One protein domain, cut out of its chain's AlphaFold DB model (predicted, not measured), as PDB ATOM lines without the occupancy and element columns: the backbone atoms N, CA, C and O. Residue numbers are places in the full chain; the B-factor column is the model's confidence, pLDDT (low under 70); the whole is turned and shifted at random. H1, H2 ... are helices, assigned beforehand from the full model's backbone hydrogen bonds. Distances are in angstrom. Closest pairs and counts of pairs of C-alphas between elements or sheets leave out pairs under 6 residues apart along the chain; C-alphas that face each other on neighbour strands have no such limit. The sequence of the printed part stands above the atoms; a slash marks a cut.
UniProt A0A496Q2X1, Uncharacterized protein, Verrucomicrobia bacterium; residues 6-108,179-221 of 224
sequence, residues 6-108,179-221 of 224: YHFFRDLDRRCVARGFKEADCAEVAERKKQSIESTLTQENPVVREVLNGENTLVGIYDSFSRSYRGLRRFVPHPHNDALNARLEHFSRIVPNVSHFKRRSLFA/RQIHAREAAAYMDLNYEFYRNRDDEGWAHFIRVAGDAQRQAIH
ATOM      1  N   TYR A   6      94.192  89.121 171.919       91.50
ATOM      2  CA  TYR A   6      93.215  88.935 170.847       91.50
ATOM      3  C   TYR A   6      92.924  90.228 170.080       91.50
ATOM      4  O   TYR A   6      92.980  90.236 168.850       91.50
ATOM      5  N   HIS A   7      92.626  91.332 170.775       89.25
ATOM      6  CA  HIS A   7      92.345  92.603 170.107       89.25
ATOM      7  C   HIS A   7      93.574  93.129 169.373       89.25
ATOM      8  O   HIS A   7      93.440  93.619 168.257       89.25
ATOM      9  N   PHE A   8      94.763  92.960 169.956       90.94
ATOM     10  CA  PHE A   8      96.009  93.301 169.281       90.94
ATOM     11  C   PHE A   8      96.179  92.510 167.974       90.94
ATOM     12  O   PHE A   8      96.404  93.115 166.928       90.94
ATOM     13  N   PHE A   9      95.989  91.188 167.996       92.19
ATOM     14  CA  PHE A   9      96.116  90.344 166.802       92.19
ATOM     15  C   PHE A   9      95.061  90.683 165.752       92.19
ATOM     16  O   PHE A   9      95.387  90.822 164.577       92.19
ATOM     17  N   ARG A  10      93.809  90.867 166.175       89.38
ATOM     18  CA  ARG A  10      92.711  91.236 165.278       89.38
ATOM     19  C   ARG A  10      92.938  92.599 164.623       89.38
ATOM     20  O   ARG A  10      92.586  92.784 163.460       89.38
ATOM     21  N   ASP A  11      93.509  93.557 165.347       89.38
ATOM     22  CA  ASP A  11      93.840  94.870 164.795       89.38
ATOM     23  C   ASP A  11      95.021  94.809 163.822       89.38
ATOM     24  O   ASP A  11      95.032  95.564 162.850       89.38
ATOM     25  N   LEU A  12      95.993  93.916 164.038       89.31
ATOM     26  CA  LEU A  12      97.047  93.667 163.054       89.31
ATOM     27  C   LEU A  12      96.477  93.069 161.761       89.31
ATOM     28  O   LEU A  12      96.789  93.570 160.683       89.31
ATOM     29  N   ASP A  13      95.570  92.097 161.851       87.56
ATOM     30  CA  ASP A  13      94.939  91.505 160.662       87.56
ATOM     31  C   ASP A  13      94.139  92.535 159.872       87.56
ATOM     32  O   ASP A  13      94.285  92.651 158.655       87.56
ATOM     33  N   ARG A  14      93.375  93.384 160.570       83.06
ATOM     34  CA  ARG A  14      92.670  94.520 159.958       83.06
ATOM     35  C   ARG A  14      93.604  95.493 159.242       83.06
ATOM     36  O   ARG A  14      93.178  96.139 158.289       83.06
ATOM     37  N   ARG A  15      94.863  95.623 159.670       80.12
ATOM     38  CA  ARG A  15      95.850  96.442 158.953       80.12
ATOM     39  C   ARG A  15      96.306  95.774 157.659       80.12
ATOM     40  O   ARG A  15      96.430  96.502 156.680       80.12
ATOM     41  N   CYS A  16      96.490  94.446 157.614       79.12
ATOM     42  CA  CYS A  16      96.745  93.774 156.329       79.12
ATOM     43  C   CYS A  16      95.542  93.945 155.381       79.12
ATOM     44  O   CYS A  16      95.728  94.282 154.211       79.12
ATOM     45  N   VAL A  17      94.310  93.846 155.907       75.38
ATOM     46  CA  VAL A  17      93.072  94.132 155.150       75.38
ATOM     47  C   VAL A  17      93.090  95.545 154.566       75.38
ATOM     48  O   VAL A  17      92.923  95.726 153.364       75.38
ATOM     49  N   ALA A  18      93.343  96.559 155.397       74.69
ATOM     50  CA  ALA A  18      93.343  97.957 154.968       74.69
ATOM     51  C   ALA A  18      94.432  98.283 153.928       74.69
ATOM     52  O   ALA A  18      94.281  99.235 153.165       74.69
ATOM     53  N   ARG A  19      95.523  97.509 153.882       77.75
ATOM     54  CA  ARG A  19      96.611  97.658 152.901       77.75
ATOM     55  C   ARG A  19      96.405  96.838 151.621       77.75
ATOM     56  O   ARG A  19      97.256  96.873 150.733       77.75
ATOM     57  N   GLY A  20      95.272  96.144 151.499       76.12
ATOM     58  CA  GLY A  20      94.901  95.405 150.295       76.12
ATOM     59  C   GLY A  20      95.565  94.036 150.174       76.12
ATOM     60  O   GLY A  20      95.835  93.611 149.055       76.12
ATOM     61  N   PHE A  21      95.832  93.358 151.297       78.81
ATOM     62  CA  PHE A  21      96.231  91.941 151.320       78.81
ATOM     63  C   PHE A  21      97.528  91.600 150.583       78.81
ATOM     64  O   PHE A  21      97.723  90.472 150.126       78.81
ATOM     65  N   LYS A  22      98.445  92.565 150.476       82.38
ATOM     66  CA  LYS A  22      99.764  92.309 149.899       82.38
ATOM     67  C   LYS A  22     100.504  91.287 150.754       82.38
ATOM     68  O   LYS A  22     100.525  91.383 151.979       82.38
ATOM     69  N   GLU A  23     101.157  90.346 150.087       81.94
ATOM     70  CA  GLU A  23     101.900  89.261 150.728       81.94
ATOM     71  C   GLU A  23     102.924  89.780 151.747       81.94
ATOM     72  O   GLU A  23     102.921  89.347 152.896       81.94
ATOM     73  N   ALA A  24     103.704  90.802 151.373       84.94
ATOM     74  CA  ALA A  24     104.681  91.432 152.259       84.94
ATOM     75  C   ALA A  24     104.051  92.063 153.517       84.94
ATOM     76  O   ALA A  24     104.623  91.970 154.601       84.94
ATOM     77  N   ASP A  25     102.864  92.669 153.401       86.38
ATOM     78  CA  ASP A  25     102.158  93.271 154.539       86.38
ATOM     79  C   ASP A  25     101.603  92.198 155.489       86.38
ATOM     80  O   ASP A  25     101.644  92.354 156.710       86.38
ATOM     81  N   CYS A  26     101.090  91.092 154.946       87.00
ATOM     82  CA  CYS A  26     100.578  89.983 155.750       87.00
ATOM     83  C   CYS A  26     101.714  89.192 156.423       87.00
ATOM     84  O   CYS A  26     101.560  88.784 157.575       87.00
ATOM     85  N   ALA A  27     102.873  89.058 155.771       88.19
ATOM     86  CA  ALA A  27     104.090  88.535 156.394       88.19
ATOM     87  C   ALA A  27     104.589  89.450 157.529       88.19
ATOM     88  O   ALA A  27     104.904  88.971 158.617       88.19
ATOM     89  N   GLU A  28     104.571  90.777 157.334       90.56
ATOM     90  CA  GLU A  28     104.896  91.747 158.392       90.56
ATOM     91  C   GLU A  28     103.952  91.604 159.601       90.56
ATOM     92  O   GLU A  28     104.368  91.709 160.757       90.56
ATOM     93  N   VAL A  29     102.661  91.354 159.356       90.94
ATOM     94  CA  VAL A  29     101.683  91.103 160.421       90.94
ATOM     95  C   VAL A  29     101.986  89.807 161.172       90.94
ATOM     96  O   VAL A  29     101.965  89.833 162.406       90.94
ATOM     97  N   ALA A  30     102.273  88.707 160.472       91.12
ATOM     98  CA  ALA A  30     102.643  87.436 161.098       91.12
ATOM     99  C   ALA A  30     103.875  87.608 162.005       91.12
ATOM    100  O   ALA A  30     103.839  87.239 163.179       91.12
ATOM    101  N   GLU A  31     104.902  88.310 161.522       92.19
ATOM    102  CA  GLU A  31     106.111  88.615 162.292       92.19
ATOM    103  C   GLU A  31     105.810  89.471 163.537       92.19
ATOM    104  O   GLU A  31     106.257  89.173 164.646       92.19
ATOM    105  N   ARG A  32     104.959  90.498 163.423       91.75
ATOM    106  CA  ARG A  32     104.533  91.301 164.588       91.75
ATOM    107  C   ARG A  32     103.740  90.483 165.612       91.75
ATOM    108  O   ARG A  32     103.837  90.749 166.814       91.75
ATOM    109  N   LYS A  33     102.933  89.510 165.172       93.31
ATOM    110  CA  LYS A  33     102.216  88.595 166.074       93.31
ATOM    111  C   LYS A  33     103.194  87.668 166.792       93.31
ATOM    112  O   LYS A  33     103.099  87.545 168.012       93.31
ATOM    113  N   LYS A  34     104.160  87.098 166.072       93.19
ATOM    114  CA  LYS A  34     105.248  86.276 166.614       93.19
ATOM    115  C   LYS A  34     106.044  87.011 167.691       93.19
ATOM    116  O   LYS A  34     106.100  86.544 168.824       93.19
ATOM    117  N   GLN A  35     106.514  88.225 167.400       92.25
ATOM    118  CA  GLN A  35     107.214  89.079 168.370       92.25
ATOM    119  C   GLN A  35     106.374  89.357 169.623       92.25
ATOM    120  O   GLN A  35     106.887  89.414 170.740       92.25
ATOM    121  N   SER A  36     105.055  89.507 169.471       91.69
ATOM    122  CA  SER A  36     104.165  89.645 170.623       91.69
ATOM    123  C   SER A  36     104.062  88.358 171.440       91.69
ATOM    124  O   SER A  36     103.976  88.469 172.660       91.69
ATOM    125  N   ILE A  37     104.066  87.173 170.825       90.69
ATOM    126  CA  ILE A  37     104.094  85.894 171.556       90.69
ATOM    127  C   ILE A  37     105.412  85.751 172.318       90.69
ATOM    128  O   ILE A  37     105.407  85.352 173.478       90.69
ATOM    129  N   GLU A  38     106.525  86.131 171.700       90.19
ATOM    130  CA  GLU A  38     107.871  86.060 172.283       90.19
ATOM    131  C   GLU A  38     108.128  87.116 173.365       90.19
ATOM    132  O   GLU A  38     109.076  86.996 174.141       90.19
ATOM    133  N   SER A  39     107.276  88.140 173.464       88.81
ATOM    134  CA  SER A  39     107.411  89.176 174.486       88.81
ATOM    135  C   SER A  39     107.365  88.602 175.907       88.81
ATOM    136  O   SER A  39     106.534  87.748 176.226       88.81
ATOM    137  N   THR A  40     108.199  89.143 176.798       74.50
ATOM    138  CA  THR A  40     108.279  88.738 178.212       74.50
ATOM    139  C   THR A  40     106.911  88.747 178.897       74.50
ATOM    140  O   THR A  40     106.548  87.789 179.569       74.50
ATOM    141  N   LEU A  41     106.092  89.774 178.636       74.81
ATOM    142  CA  LEU A  41     104.742  89.909 179.195       74.81
ATOM    143  C   LEU A  41     103.803  88.753 178.806       74.81
ATOM    144  O   LEU A  41     102.877  88.420 179.546       74.81
ATOM    145  N   THR A  42     104.033  88.148 177.642       80.06
ATOM    146  CA  THR A  42     103.253  87.014 177.141       80.06
ATOM    147  C   THR A  42     103.850  85.689 177.610       80.06
ATOM    148  O   THR A  42     103.109  84.816 178.053       80.06
ATOM    149  N   GLN A  43     105.177  85.560 177.612       82.19
ATOM    150  CA  GLN A  43     105.887  84.358 178.065       82.19
ATOM    151  C   GLN A  43     105.770  84.107 179.576       82.19
ATOM    152  O   GLN A  43     105.747  82.959 180.016       82.19
ATOM    153  N   GLU A  44     105.636  85.156 180.388       86.56
ATOM    154  CA  GLU A  44     105.385  85.031 181.830       86.56
ATOM    155  C   GLU A  44     103.961  84.554 182.152       86.56
ATOM    156  O   GLU A  44     103.675  84.160 183.283       86.56
ATOM    157  N   ASN A  45     103.048  84.568 181.178       89.88
ATOM    158  CA  ASN A  45     101.680  84.128 181.393       89.88
ATOM    159  C   ASN A  45     101.607  82.584 181.426       89.88
ATOM    160  O   ASN A  45     101.842  81.935 180.403       89.88
ATOM    161  N   PRO A  46     101.215  81.964 182.558       90.56
ATOM    162  CA  PRO A  46     101.194  80.507 182.689       90.56
ATOM    163  C   PRO A  46     100.190  79.836 181.743       90.56
ATOM    164  O   PRO A  46     100.435  78.724 181.289       90.56
ATOM    165  N   VAL A  47      99.092  80.521 181.395       91.56
ATOM    166  CA  VAL A  47      98.097  80.012 180.438       91.56
ATOM    167  C   VAL A  47      98.682  79.948 179.030       91.56
ATOM    168  O   VAL A  47      98.420  78.999 178.300       91.56
ATOM    169  N   VAL A  48      99.494  80.937 178.649       91.00
ATOM    170  CA  VAL A  48     100.178  80.927 177.350       91.00
ATOM    171  C   VAL A  48     101.155  79.762 177.286       91.00
ATOM    172  O   VAL A  48     101.138  79.019 176.312       91.00
ATOM    173  N   ARG A  49     101.962  79.563 178.336       90.56
ATOM    174  CA  ARG A  49     102.930  78.459 178.398       90.56
ATOM    175  C   ARG A  49     102.258  77.093 178.272       90.56
ATOM    176  O   ARG A  49     102.708  76.288 177.469       90.56
ATOM    177  N   GLU A  50     101.166  76.866 179.002       92.25
ATOM    178  CA  GLU A  50     100.369  75.631 178.918       92.25
ATOM    179  C   GLU A  50      99.917  75.342 177.475       92.25
ATOM    180  O   GLU A  50     100.069  74.225 176.979       92.25
ATOM    181  N   VAL A  51      99.405  76.358 176.771       92.62
ATOM    182  CA  VAL A  51      98.923  76.187 175.392       92.62
ATOM    183  C   VAL A  51     100.075  76.015 174.401       92.62
ATOM    184  O   VAL A  51     100.021  75.128 173.551       92.62
ATOM    185  N   LEU A  52     101.147  76.801 174.520       90.56
ATOM    186  CA  LEU A  52     102.318  76.682 173.643       90.56
ATOM    187  C   LEU A  52     103.048  75.340 173.811       90.56
ATOM    188  O   LEU A  52     103.541  74.792 172.826       90.56
ATOM    189  N   ASN A  53     103.055  74.772 175.020       90.75
ATOM    190  CA  ASN A  53     103.571  73.428 175.288       90.75
ATOM    191  C   ASN A  53     102.674  72.310 174.720       90.75
ATOM    192  O   ASN A  53     103.076  71.148 174.710       90.75
ATOM    193  N   GLY A  54     101.464  72.633 174.252       87.50
ATOM    194  CA  GLY A  54     100.487  71.656 173.772       87.50
ATOM    195  C   GLY A  54      99.796  70.863 174.885       87.50
ATOM    196  O   GLY A  54      99.174  69.843 174.599       87.50
ATOM    197  N   GLU A  55      99.887  71.313 176.138       92.00
ATOM    198  CA  GLU A  55      99.219  70.672 177.277       92.00
ATOM    199  C   GLU A  55      97.700  70.906 177.237       92.00
ATOM    200  O   GLU A  55      96.922  70.090 177.734       92.00
ATOM    201  N   ASN A  56      97.263  72.017 176.634       92.31
ATOM    202  CA  ASN A  56      95.857  72.388 176.507       92.31
ATOM    203  C   ASN A  56      95.628  73.349 175.328       92.31
ATOM    204  O   ASN A  56      96.566  73.789 174.672       92.31
ATOM    205  N   THR A  57      94.369  73.710 175.084       93.56
ATOM    206  CA  THR A  57      93.963  74.767 174.142       93.56
ATOM    207  C   THR A  57      93.231  75.873 174.896       93.56
ATOM    208  O   THR A  57      92.600  75.619 175.924       93.56
ATOM    209  N   LEU A  58      93.256  77.110 174.406       92.94
ATOM    210  CA  LEU A  58      92.476  78.220 174.953       92.94
ATOM    211  C   LEU A  58      90.974  77.910 174.919       92.94
ATOM    212  O   LEU A  58      90.265  78.270 175.860       92.94
ATOM    213  N   VAL A  59      90.482  77.205 173.893       91.81
ATOM    214  CA  VAL A  59      89.106  76.678 173.860       91.81
ATOM    215  C   VAL A  59      88.881  75.648 174.965       91.81
ATOM    216  O   VAL A  59      87.872  75.729 175.662       91.81
ATOM    217  N   GLY A  60      89.807  74.711 175.171       88.00
ATOM    218  CA  GLY A  60      89.733  73.723 176.252       88.00
ATOM    219  C   GLY A  60      89.699  74.378 177.633       88.00
ATOM    220  O   GLY A  60      88.864  74.035 178.474       88.00
ATOM    221  N   ILE A  61      90.532  75.399 177.842       89.44
ATOM    222  CA  ILE A  61      90.549  76.220 179.055       89.44
ATOM    223  C   ILE A  61      89.219  76.964 179.210       89.44
ATOM    224  O   ILE A  61      88.606  76.885 180.276       89.44
ATOM    225  N   TYR A  62      88.718  77.622 178.161       87.94
ATOM    226  CA  TYR A  62      87.406  78.274 178.170       87.94
ATOM    227  C   TYR A  62      86.284  77.296 178.533       87.94
ATOM    228  O   TYR A  62      85.460  77.598 179.396       87.94
ATOM    229  N   ASP A  63      86.254  76.118 177.910       84.12
ATOM    230  CA  ASP A  63      85.233  75.103 178.146       84.12
ATOM    231  C   ASP A  63      85.347  74.523 179.564       84.12
ATOM    232  O   ASP A  63      84.320  74.222 180.171       84.12
ATOM    233  N   SER A  64      86.552  74.425 180.138       82.06
ATOM    234  CA  SER A  64      86.755  74.008 181.534       82.06
ATOM    235  C   SER A  64      86.137  75.002 182.526       82.06
ATOM    236  O   SER A  64      85.403  74.600 183.440       82.06
ATOM    237  N   PHE A  65      86.327  76.304 182.284       78.31
ATOM    238  CA  PHE A  65      85.630  77.351 183.017       78.31
ATOM    239  C   PHE A  65      84.127  77.228 182.756       78.31
ATOM    240  O   PHE A  65      83.368  77.013 183.696       78.31
ATOM    241  N   SER A  66      83.675  77.249 181.498       75.00
ATOM    242  CA  SER A  66      82.252  77.184 181.128       75.00
ATOM    243  C   SER A  66      81.524  75.996 181.767       75.00
ATOM    244  O   SER A  66      80.425  76.169 182.287       75.00
ATOM    245  N   ARG A  67      82.124  74.799 181.795       70.81
ATOM    246  CA  ARG A  67      81.564  73.618 182.477       70.81
ATOM    247  C   ARG A  67      81.400  73.857 183.974       70.81
ATOM    248  O   ARG A  67      80.331  73.570 184.505       70.81
ATOM    249  N   SER A  68      82.409  74.434 184.620       63.59
ATOM    250  CA  SER A  68      82.348  74.809 186.037       63.59
ATOM    251  C   SER A  68      81.225  75.826 186.309       63.59
ATOM    252  O   SER A  68      80.501  75.682 187.290       63.59
ATOM    253  N   TYR A  69      80.991  76.774 185.389       58.53
ATOM    254  CA  TYR A  69      79.909  77.774 185.465       58.53
ATOM    255  C   TYR A  69      78.511  77.247 185.090       58.53
ATOM    256  O   TYR A  69      77.503  77.847 185.470       58.53
ATOM    257  N   ARG A  70      78.410  76.130 184.356       54.72
ATOM    258  CA  ARG A  70      77.129  75.485 183.992       54.72
ATOM    259  C   ARG A  70      76.535  74.637 185.126       54.72
ATOM    260  O   ARG A  70      75.401  74.181 184.986       54.72
ATOM    261  N   GLY A  71      77.270  74.416 186.217       51.09
ATOM    262  CA  GLY A  71      76.826  73.632 187.374       51.09
ATOM    263  C   GLY A  71      75.917  74.387 188.359       51.09
ATOM    264  O   GLY A  71      75.529  75.535 188.156       51.09
ATOM    265  N   LEU A  72      75.591  73.732 189.481       47.16
ATOM    266  CA  LEU A  72      74.855  74.300 190.633       47.16
ATOM    267  C   LEU A  72      75.533  75.524 191.277       47.16
ATOM    268  O   LEU A  72      74.907  76.244 192.051       47.16
ATOM    269  N   ARG A  73      76.804  75.782 190.960       49.06
ATOM    270  CA  ARG A  73      77.602  76.879 191.510       49.06
ATOM    271  C   ARG A  73      77.830  77.938 190.424       49.06
ATOM    272  O   ARG A  73      78.798  77.865 189.685       49.06
ATOM    273  N   ARG A  74      76.916  78.914 190.328       53.56
ATOM    274  CA  ARG A  74      77.077  80.141 189.511       53.56
ATOM    275  C   ARG A  74      77.753  81.296 190.246       53.56
ATOM    276  O   ARG A  74      77.991  82.352 189.666       53.56
ATOM    277  N   PHE A  75      78.072  81.109 191.517       45.97
ATOM    278  CA  PHE A  75      79.084  81.932 192.156       45.97
ATOM    279  C   PHE A  75      80.374  81.595 191.383       45.97
ATOM    280  O   PHE A  75      80.582  80.433 191.058       45.97
ATOM    281  N   VAL A  76      81.240  82.525 190.993       49.88
ATOM    282  CA  VAL A  76      81.975  83.305 191.971       49.88
ATOM    283  C   VAL A  76      82.838  84.429 191.345       49.88
ATOM    284  O   VAL A  76      82.989  84.509 190.132       49.88
ATOM    285  N   PRO A  77      83.513  85.245 192.165       50.12
ATOM    286  CA  PRO A  77      84.978  85.189 192.232       50.12
ATOM    287  C   PRO A  77      85.354  84.266 193.382       50.12
ATOM    288  O   PRO A  77      84.924  84.564 194.486       50.12
ATOM    289  N   HIS A  78      86.029  83.130 193.149       54.25
ATOM    290  CA  HIS A  78      86.078  82.036 194.132       54.25
ATOM    291  C   HIS A  78      86.726  82.588 195.403       54.25
ATOM    292  O   HIS A  78      87.944  82.725 195.380       54.25
ATOM    293  N   PRO A  79      85.999  82.926 196.493       54.38
ATOM    294  CA  PRO A  79      86.615  83.620 197.620       54.38
ATOM    295  C   PRO A  79      87.588  82.701 198.367       54.38
ATOM    296  O   PRO A  79      88.268  83.138 199.281       54.38
ATOM    297  N   HIS A  80      87.635  81.423 197.978       58.62
ATOM    298  CA  HIS A  80      88.474  80.383 198.555       58.62
ATOM    299  C   HIS A  80      89.332  79.660 197.498       58.62
ATOM    300  O   HIS A  80      89.843  78.582 197.780       58.62
ATOM    301  N   ASN A  81      89.444  80.174 196.262       70.25
ATOM    302  CA  ASN A  81      90.305  79.568 195.235       70.25
ATOM    303  C   ASN A  81      91.052  80.639 194.427       70.25
ATOM    304  O   ASN A  81      90.700  80.959 193.287       70.25
ATOM    305  N   ASP A  82      92.099  81.176 195.048       78.12
ATOM    306  CA  ASP A  82      92.959  82.212 194.472       78.12
ATOM    307  C   ASP A  82      93.655  81.741 193.194       78.12
ATOM    308  O   ASP A  82      93.761  82.505 192.235       78.12
ATOM    309  N   ALA A  83      94.032  80.461 193.124       81.00
ATOM    310  CA  ALA A  83      94.658  79.875 191.941       81.00
ATOM    311  C   ALA A  83      93.740  79.944 190.711       81.00
ATOM    312  O   ALA A  83      94.173  80.310 189.617       81.00
ATOM    313  N   LEU A  84      92.450  79.643 190.882       77.44
ATOM    314  CA  LEU A  84      91.481  79.683 189.788       77.44
ATOM    315  C   LEU A  84      91.172  81.123 189.347       77.44
ATOM    316  O   LEU A  84      91.047  81.388 188.150       77.44
ATOM    317  N   ASN A  85      91.106  82.064 190.294       78.50
ATOM    318  CA  ASN A  85      90.924  83.488 189.995       78.50
ATOM    319  C   ASN A  85      92.134  84.073 189.251       78.50
ATOM    320  O   ASN A  85      91.950  84.799 188.270       78.50
ATOM    321  N   ALA A  86      93.354  83.723 189.674       84.38
ATOM    322  CA  ALA A  86      94.594  84.112 189.009       84.38
ATOM    323  C   ALA A  86      94.659  83.535 187.589       84.38
ATOM    324  O   ALA A  86      94.909  84.264 186.631       84.38
ATOM    325  N   ARG A  87      94.321  82.251 187.415       87.06
ATOM    326  CA  ARG A  87      94.248  81.614 186.090       87.06
ATOM    327  C   ARG A  87      93.254  82.318 185.165       87.06
ATOM    328  O   ARG A  87      93.566  82.560 184.001       87.06
ATOM    329  N   LEU A  88      92.079  82.696 185.670       85.44
ATOM    330  CA  LEU A  88      91.090  83.455 184.901       85.44
ATOM    331  C   LEU A  88      91.577  84.871 184.558       85.44
ATOM    332  O   LEU A  88      91.271  85.392 183.486       85.44
ATOM    333  N   GLU A  89      92.335  85.512 185.446       86.94
ATOM    334  CA  GLU A  89      92.972  86.792 185.152       86.94
ATOM    335  C   GLU A  89      93.999  86.672 184.028       86.94
ATOM    336  O   GLU A  89      93.909  87.413 183.047       86.94
ATOM    337  N   HIS A  90      94.904  85.702 184.120       89.62
ATOM    338  CA  HIS A  90      95.870  85.388 183.074       89.62
ATOM    339  C   HIS A  90      95.188  85.093 181.734       89.62
ATOM    340  O   HIS A  90      95.600  85.629 180.705       89.62
ATOM    341  N   PHE A  91      94.094  84.329 181.747       89.62
ATOM    342  CA  PHE A  91      93.310  84.043 180.548       89.62
ATOM    343  C   PHE A  91      92.646  85.301 179.960       89.62
ATOM    344  O   PHE A  91      92.641  85.489 178.744       89.62
ATOM    345  N   SER A  92      92.158  86.215 180.807       87.44
ATOM    346  CA  SER A  92      91.512  87.463 180.367       87.44
ATOM    347  C   SER A  92      92.436  88.469 179.684       87.44
ATOM    348  O   SER A  92      91.955  89.337 178.955       87.44
ATOM    349  N   ARG A  93      93.753  88.331 179.872       88.75
ATOM    350  CA  ARG A  93      94.769  89.108 179.143       88.75
ATOM    351  C   ARG A  93      94.971  88.604 177.707       88.75
ATOM    352  O   ARG A  93      95.526  89.326 176.884       88.75
ATOM    353  N   ILE A  94      94.508  87.393 177.393       89.81
ATOM    354  CA  ILE A  94      94.633  86.770 176.067       89.81
ATOM    355  C   ILE A  94      93.305  86.882 175.318       89.81
ATOM    356  O   ILE A  94      93.250  87.460 174.233       89.81
ATOM    357  N   VAL A  95      92.227  86.372 175.921       89.12
ATOM    358  CA  VAL A  95      90.900  86.249 175.305       89.12
ATOM    359  C   VAL A  95      89.941  87.288 175.903       89.12
ATOM    360  O   VAL A  95      89.844  87.411 177.128       89.12
ATOM    361  N   PRO A  96      89.197  88.045 175.075       85.31
ATOM    362  CA  PRO A  96      88.281  89.073 175.540       85.31
ATOM    363  C   PRO A  96      87.068  88.466 176.229       85.31
ATOM    364  O   PRO A  96      86.707  87.309 176.032       85.31
ATOM    365  N   ASN A  97      86.370  89.310 176.987       74.88
ATOM    366  CA  ASN A  97      85.079  89.014 177.596       74.88
ATOM    367  C   ASN A  97      85.048  87.841 178.573       74.88
ATOM    368  O   ASN A  97      84.041  87.723 179.250       74.88
ATOM    369  N   VAL A  98      86.099  87.038 178.762       76.69
ATOM    370  CA  VAL A  98      86.139  85.934 179.745       76.69
ATOM    371  C   VAL A  98      86.026  86.428 181.189       76.69
ATOM    372  O   VAL A  98      85.662  85.670 182.073       76.69
ATOM    373  N   SER A  99      86.214  87.726 181.442       68.12
ATOM    374  CA  SER A  99      85.912  88.351 182.733       68.12
ATOM    375  C   SER A  99      84.429  88.285 183.126       68.12
ATOM    376  O   SER A  99      84.113  88.533 184.286       68.12
ATOM    377  N   HIS A 100      83.509  87.910 182.223       67.88
ATOM    378  CA  HIS A 100      82.124  87.591 182.597       67.88
ATOM    379  C   HIS A 100      82.055  86.462 183.634       67.88
ATOM    380  O   HIS A 100      81.191  86.495 184.503       67.88
ATOM    381  N   PHE A 101      83.024  85.545 183.617       66.81
ATOM    382  CA  PHE A 101      83.217  84.525 184.643       66.81
ATOM    383  C   PHE A 101      83.514  85.120 186.036       66.81
ATOM    384  O   PHE A 101      83.227  84.487 187.044       66.81
ATOM    385  N   LYS A 102      84.027  86.358 186.121       61.06
ATOM    386  CA  LYS A 102      84.245  87.087 187.388       61.06
ATOM    387  C   LYS A 102      82.992  87.813 187.893       61.06
ATOM    388  O   LYS A 102      82.981  88.291 189.029       61.06
ATOM    389  N   ARG A 103      81.953  87.985 187.060       56.03
ATOM    390  CA  ARG A 103      80.751  88.729 187.465       56.03
ATOM    391  C   ARG A 103      79.980  87.900 188.488       56.03
ATOM    392  O   ARG A 103      79.512  86.810 188.180       56.03
ATOM    393  N   ARG A 104      79.818  88.453 189.695       47.06
ATOM    394  CA  ARG A 104      78.914  87.933 190.731       47.06
ATOM    395  C   ARG A 104      77.510  87.788 190.134       47.06
ATOM    396  O   ARG A 104      76.800  88.783 190.014       47.06
ATOM    397  N   SER A 105      77.095  86.573 189.775       43.12
ATOM    398  CA  SER A 105      75.664  86.296 189.676       43.12
ATOM    399  C   SER A 105      75.138  86.214 191.102       43.12
ATOM    400  O   SER A 105      75.522  85.325 191.861       43.12
ATOM    401  N   LEU A 106      74.318  87.190 191.488       39.84
ATOM    402  CA  LEU A 106      73.754  87.287 192.832       39.84
ATOM    403  C   LEU A 106      72.709  86.205 193.127       39.84
ATOM    404  O   LEU A 106      72.340  86.051 194.283       39.84
ATOM    405  N   PHE A 107      72.275  85.415 192.142       44.31
ATOM    406  CA  PHE A 107      71.325  84.335 192.380       44.31
ATOM    407  C   PHE A 107      71.605  83.120 191.496       44.31
ATOM    408  O   PHE A 107      71.689  83.207 190.272       44.31
ATOM    409  N   ALA A 108      71.651  81.943 192.120       51.78
ATOM    410  CA  ALA A 108      71.581  80.643 191.451       51.78
ATOM    411  C   ALA A 108      70.162  80.336 190.907       51.78
ATOM    412  O   ALA A 108      69.819  79.176 190.701       51.78
ATOM    413  N   ARG A 179      78.238  87.528 174.086       63.38
ATOM    414  CA  ARG A 179      79.629  87.725 174.520       63.38
ATOM    415  C   ARG A 179      80.317  86.416 174.918       63.38
ATOM    416  O   ARG A 179      81.536  86.346 174.798       63.38
ATOM    417  N   GLN A 180      79.576  85.387 175.337       66.50
ATOM    418  CA  GLN A 180      80.130  84.059 175.642       66.50
ATOM    419  C   GLN A 180      80.549  83.315 174.381       66.50
ATOM    420  O   GLN A 180      81.669  82.812 174.318       66.50
ATOM    421  N   ILE A 181      79.679  83.299 173.370       64.81
ATOM    422  CA  ILE A 181      79.973  82.697 172.064       64.81
ATOM    423  C   ILE A 181      81.178  83.409 171.439       64.81
ATOM    424  O   ILE A 181      82.142  82.754 171.053       64.81
ATOM    425  N   HIS A 182      81.205  84.744 171.500       77.75
ATOM    426  CA  HIS A 182      82.330  85.539 171.005       77.75
ATOM    427  C   HIS A 182      83.631  85.283 171.784       77.75
ATOM    428  O   HIS A 182      84.709  85.362 171.207       77.75
ATOM    429  N   ALA A 183      83.566  84.980 173.087       83.44
ATOM    430  CA  ALA A 183      84.752  84.630 173.872       83.44
ATOM    431  C   ALA A 183      85.313  83.256 173.474       83.44
ATOM    432  O   ALA A 183      86.526  83.103 173.358       83.44
ATOM    433  N   ARG A 184      84.443  82.272 173.211       86.31
ATOM    434  CA  ARG A 184      84.863  80.955 172.715       86.31
ATOM    435  C   ARG A 184      85.451  81.038 171.305       86.31
ATOM    436  O   ARG A 184      86.480  80.430 171.042       86.31
ATOM    437  N   GLU A 185      84.828  81.805 170.417       87.44
ATOM    438  CA  GLU A 185      85.347  82.068 169.067       87.44
ATOM    439  C   GLU A 185      86.684  82.810 169.110       87.44
ATOM    440  O   GLU A 185      87.609  82.468 168.378       87.44
ATOM    441  N   ALA A 186      86.826  83.786 170.009       89.75
ATOM    442  CA  ALA A 186      88.088  84.479 170.215       89.75
ATOM    443  C   ALA A 186      89.188  83.546 170.746       89.75
ATOM    444  O   ALA A 186      90.336  83.676 170.327       89.75
ATOM    445  N   ALA A 187      88.846  82.592 171.619       91.50
ATOM    446  CA  ALA A 187      89.772  81.558 172.070       91.50
ATOM    447  C   ALA A 187      90.215  80.653 170.911       91.50
ATOM    448  O   ALA A 187      91.411  80.469 170.727       91.50
ATOM    449  N   ALA A 188      89.277  80.183 170.080       91.50
ATOM    450  CA  ALA A 188      89.582  79.352 168.912       91.50
ATOM    451  C   ALA A 188      90.473  80.079 167.895       91.50
ATOM    452  O   ALA A 188      91.420  79.511 167.361       91.50
ATOM    453  N   TYR A 189      90.201  81.364 167.660       92.38
ATOM    454  CA  TYR A 189      91.054  82.203 166.826       92.38
ATOM    455  C   TYR A 189      92.474  82.314 167.400       92.38
ATOM    456  O   TYR A 189      93.448  82.212 166.656       92.38
ATOM    457  N   MET A 190      92.618  82.521 168.711       94.31
ATOM    458  CA  MET A 190      93.938  82.608 169.337       94.31
ATOM    459  C   MET A 190      94.681  81.267 169.316       94.31
ATOM    460  O   MET A 190      95.881  81.275 169.056       94.31
ATOM    461  N   ASP A 191      93.982  80.144 169.502       94.56
ATOM    462  CA  ASP A 191      94.555  78.795 169.377       94.56
ATOM    463  C   ASP A 191      95.179  78.578 168.001       94.56
ATOM    464  O   ASP A 191      96.328  78.157 167.913       94.56
ATOM    465  N   LEU A 192      94.475  78.965 166.933       93.50
ATOM    466  CA  LEU A 192      94.996  78.864 165.570       93.50
ATOM    467  C   LEU A 192      96.285  79.687 165.378       93.50
ATOM    468  O   LEU A 192      97.240  79.222 164.764       93.50
ATOM    469  N   ASN A 193      96.346  80.903 165.929       94.00
ATOM    470  CA  ASN A 193      97.553  81.736 165.846       94.00
ATOM    471  C   ASN A 193      98.726  81.129 166.641       94.00
ATOM    472  O   ASN A 193      99.875  81.214 166.214       94.00
ATOM    473  N   TYR A 194      98.455  80.518 167.796       93.81
ATOM    474  CA  TYR A 194      99.479  79.835 168.591       93.81
ATOM    475  C   TYR A 194      99.941  78.531 167.934       93.81
ATOM    476  O   TYR A 194     101.108  78.166 168.057       93.81
ATOM    477  N   GLU A 195      99.060  77.851 167.203       93.44
ATOM    478  CA  GLU A 195      99.398  76.665 166.424       93.44
ATOM    479  C   GLU A 195     100.367  76.994 165.282       93.44
ATOM    480  O   GLU A 195     101.396  76.327 165.170       93.44
ATOM    481  N   PHE A 196     100.108  78.058 164.510       94.38
ATOM    482  CA  PHE A 196     101.053  78.548 163.496       94.38
ATOM    483  C   PHE A 196     102.424  78.864 164.100       94.38
ATOM    484  O   PHE A 196     103.448  78.400 163.596       94.38
ATOM    485  N   TYR A 197     102.443  79.579 165.231       94.25
ATOM    486  CA  TYR A 197     103.678  79.886 165.952       94.25
ATOM    487  C   TYR A 197     104.436  78.619 166.380       94.25
ATOM    488  O   TYR A 197     105.634  78.491 166.130       94.25
ATOM    489  N   ARG A 198     103.742  77.651 166.989       92.94
ATOM    490  CA  ARG A 198     104.340  76.391 167.457       92.94
ATOM    491  C   ARG A 198     104.910  75.563 166.304       92.94
ATOM    492  O   ARG A 198     105.977  74.972 166.451       92.94
ATOM    493  N   ASN A 199     104.219  75.551 165.167       93.00
ATOM    494  CA  ASN A 199     104.641  74.838 163.965       93.00
ATOM    495  C   ASN A 199     105.716  75.593 163.162       93.00
ATOM    496  O   ASN A 199     106.254  75.027 162.214       93.00
ATOM    497  N   ARG A 200     106.058  76.833 163.552       91.88
ATOM    498  CA  ARG A 200     106.967  77.736 162.819       91.88
ATOM    499  C   ARG A 200     106.531  77.965 161.368       91.88
ATOM    500  O   ARG A 200     107.367  78.128 160.483       91.88
ATOM    501  N   ASP A 201     105.223  77.947 161.134       93.06
ATOM    502  CA  ASP A 201     104.620  78.067 159.808       93.06
ATOM    503  C   ASP A 201     104.250  79.529 159.521       93.06
ATOM    504  O   ASP A 201     103.079  79.910 159.482       93.06
ATOM    505  N   ASP A 202     105.277  80.370 159.384       90.25
ATOM    506  CA  ASP A 202     105.113  81.813 159.173       90.25
ATOM    507  C   ASP A 202     104.460  82.107 157.798       90.25
ATOM    508  O   ASP A 202     103.643  83.025 157.673       90.25
ATOM    509  N   GLU A 203     104.749  81.284 156.782       89.75
ATOM    510  CA  GLU A 203     104.153  81.379 155.439       89.75
ATOM    511  C   GLU A 203     102.668  80.992 155.440       89.75
ATOM    512  O   GLU A 203     101.831  81.742 154.923       89.75
ATOM    513  N   GLY A 204     102.307  79.864 156.063       89.31
ATOM    514  CA  GLY A 204     100.918  79.440 156.223       89.31
ATOM    515  C   GLY A 204     100.109  80.425 157.062       89.31
ATOM    516  O   GLY A 204      98.952  80.712 156.738       89.31
ATOM    517  N   TRP A 205     100.729  81.041 158.070       92.25
ATOM    518  CA  TRP A 205     100.100  82.084 158.876       92.25
ATOM    519  C   TRP A 205      99.778  83.335 158.051       92.25
ATOM    520  O   TRP A 205      98.642  83.824 158.079       92.25
ATOM    521  N   ALA A 206     100.744  83.839 157.277       88.38
ATOM    522  CA  ALA A 206     100.545  84.981 156.387       88.38
ATOM    523  C   ALA A 206      99.491  84.680 155.309       88.38
ATOM    524  O   ALA A 206      98.613  85.508 155.042       88.38
ATOM    525  N   HIS A 207      99.528  83.476 154.734       88.00
ATOM    526  CA  HIS A 207      98.536  83.016 153.767       88.00
ATOM    527  C   HIS A 207      97.129  82.961 154.372       88.00
ATOM    528  O   HIS A 207      96.178  83.437 153.751       88.00
ATOM    529  N   PHE A 208      96.987  82.438 155.593       88.56
ATOM    530  CA  PHE A 208      95.710  82.387 156.298       88.56
ATOM    531  C   PHE A 208      95.120  83.785 156.513       88.56
ATOM    532  O   PHE A 208      93.944  84.000 156.218       88.56
ATOM    533  N   ILE A 209      95.929  84.750 156.971       87.50
ATOM    534  CA  ILE A 209      95.489  86.144 157.163       87.50
ATOM    535  C   ILE A 209      94.958  86.720 155.846       87.50
ATOM    536  O   ILE A 209      93.900  87.353 155.825       87.50
ATOM    537  N   ARG A 210      95.672  86.461 154.745       84.81
ATOM    538  CA  ARG A 210      95.303  86.909 153.402       84.81
ATOM    539  C   ARG A 210      93.963  86.323 152.956       84.81
ATOM    540  O   ARG A 210      93.046  87.077 152.653       84.81
ATOM    541  N   VAL A 211      93.819  84.996 152.983       82.94
ATOM    542  CA  VAL A 211      92.609  84.298 152.511       82.94
ATOM    543  C   VAL A 211      91.391  84.620 153.375       82.94
ATOM    544  O   VAL A 211      90.316  84.906 152.845       82.94
ATOM    545  N   ALA A 212      91.541  84.612 154.701       80.75
ATOM    546  CA  ALA A 212      90.449  84.950 155.612       80.75
ATOM    547  C   ALA A 212      89.982  86.401 155.416       80.75
ATOM    548  O   ALA A 212      88.788  86.699 155.492       80.75
ATOM    549  N   GLY A 213      90.925  87.301 155.145       76.25
ATOM    550  CA  GLY A 213      90.636  88.693 154.861       76.25
ATOM    551  C   GLY A 213      89.983  88.921 153.495       76.25
ATOM    552  O   GLY A 213      88.999  89.657 153.424       76.25
ATOM    553  N   ASP A 214      90.466  88.268 152.437       76.00
ATOM    554  CA  ASP A 214      89.861  88.325 151.100       76.00
ATOM    555  C   ASP A 214      88.408  87.833 151.136       76.00
ATOM    556  O   ASP A 214      87.517  88.494 150.601       76.00
ATOM    557  N   ALA A 215      88.138  86.736 151.850       74.44
ATOM    558  CA  ALA A 215      86.781  86.229 152.052       74.44
ATOM    559  C   ALA A 215      85.882  87.241 152.787       74.44
ATOM    560  O   ALA A 215      84.727  87.438 152.408       74.44
ATOM    561  N   GLN A 216      86.401  87.931 153.812       72.81
ATOM    562  CA  GLN A 216      85.662  89.009 154.484       72.81
ATOM    563  C   GLN A 216      85.396  90.195 153.557       72.81
ATOM    564  O   GLN A 216      84.299  90.751 153.587       72.81
ATOM    565  N   ARG A 217      86.369  90.579 152.726       70.31
ATOM    566  CA  ARG A 217      86.195  91.657 151.749       70.31
ATOM    567  C   ARG A 217      85.116  91.304 150.727       70.31
ATOM    568  O   ARG A 217      84.226  92.120 150.520       70.31
ATOM    569  N   GLN A 218      85.154  90.101 150.156       74.69
ATOM    570  CA  GLN A 218      84.148  89.615 149.203       74.69
ATOM    571  C   GLN A 218      82.749  89.531 149.824       74.69
ATOM    572  O   GLN A 218      81.766  89.874 149.180       74.69
ATOM    573  N   ALA A 219      82.637  89.132 151.093       72.62
ATOM    574  CA  ALA A 219      81.345  89.093 151.778       72.62
ATOM    575  C   ALA A 219      80.725  90.490 151.987       72.62
ATOM    576  O   ALA A 219      79.503  90.612 152.052       72.62
ATOM    577  N   ILE A 220      81.548  91.537 152.117       70.19
ATOM    578  CA  ILE A 220      81.098  92.929 152.311       70.19
ATOM    579  C   ILE A 220      80.884  93.636 150.963       70.19
ATOM    580  O   ILE A 220      79.971  94.449 150.831       70.19
ATOM    581  N   HIS A 221      81.705  93.309 149.966       65.25
ATOM    582  CA  HIS A 221      81.656  93.840 148.607       65.25
ATOM    583  C   HIS A 221      81.589  92.675 147.605       65.25
ATOM    584  O   HIS A 221      82.616  92.310 147.030       65.25
TER     585      HIS A 221
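AT A GLANCE: This is residues 6 to 108 and 179 to 221 of the 224 residues of an uncharacterized protein of Verrucomicrobia bacterium (UniProt A0A496Q2X1). The domain is a slab of helices two layers deep, with the longest helix, H8, in its middle. H9, H8 and H5 follow one another in a zigzag through one layer; in the other, the H1 and H2 hairpin lies across from H9 at one end, and H6 and H7 lie partly across from H5 at the other, with H4 between the layers. The 146 printed residues have nine named helices, H1 to H9 in order, and no named strand: the class is all helix. The whole is compact, with a radius of gyration of the C-alphas of 17.0 A and spans of 51 by 35 by 20 A.

HOW THE PARTS SIT: Residues 184 to 191 of H8, residues 179 to 199, touch residues 58 to 63 of H5, residues 58 to 69, at a shallow tilt of 32 degrees, opposite ways; the closest C-alphas, of Leu 58 and Ala 187, are 5.2 A apart. H8 also touches H4, residues 46 to 52, at a steep tilt of 58 degrees, with C-alphas 52 and 198 closest at 6.5 A. H8 and H9, residues 202 to 220, form a helical hairpin at a shallow tilt of 34 degrees, only just short of steep; C-alphas 196 and 205 are closest, at 5.9 A. H9, with residues 202 to 210 alone, touches H2, residues 23 to 38, at a steep tilt of 62 degrees; C-alphas 27 and 206 are closest, at 5.0 A. H1, residues 6 to 18, and H2 form a helical hairpin at a shallow tilt of 13 degrees, with C-alphas 16 and 26 closest at 5.4 A. H6, residues 82 to 92, touches H7, residues 98 to 102, with C-alphas 92 and 98 closest at 5.6 A. H3, residues 40 to 43, touches no helix. Every O i to N i+4 pair is within hydrogen-bond range in H1, H2, H4, H5, H6, H8 and H9; H7 has 0 of 1, but 2 of 2 O i to N i+3 pairs, and H3 is too short for an i+4 pair.

IN THESE COORDINATES: H1 begins at C-alpha 6, (93.215, 88.935, 170.847). H8 is 30.1 A long, H9 27.3 A and H2 22.6 A. H9 ends at C-alpha 220, (81.098, 92.929, 152.311).

THE WHOLE: The C-alphas of Ala 24 and Phe 107, the two farthest apart, are 52.7 A apart. Residues 109 to 178 are not printed, and C-alphas 108 and 179 are 20.0 A apart across the cut. The link from H5 to H6 is long. Mean pLDDT of the printed part is 80.5; residues 68 to 80, 99 to 108, 179 to 181 and 221 are under 70.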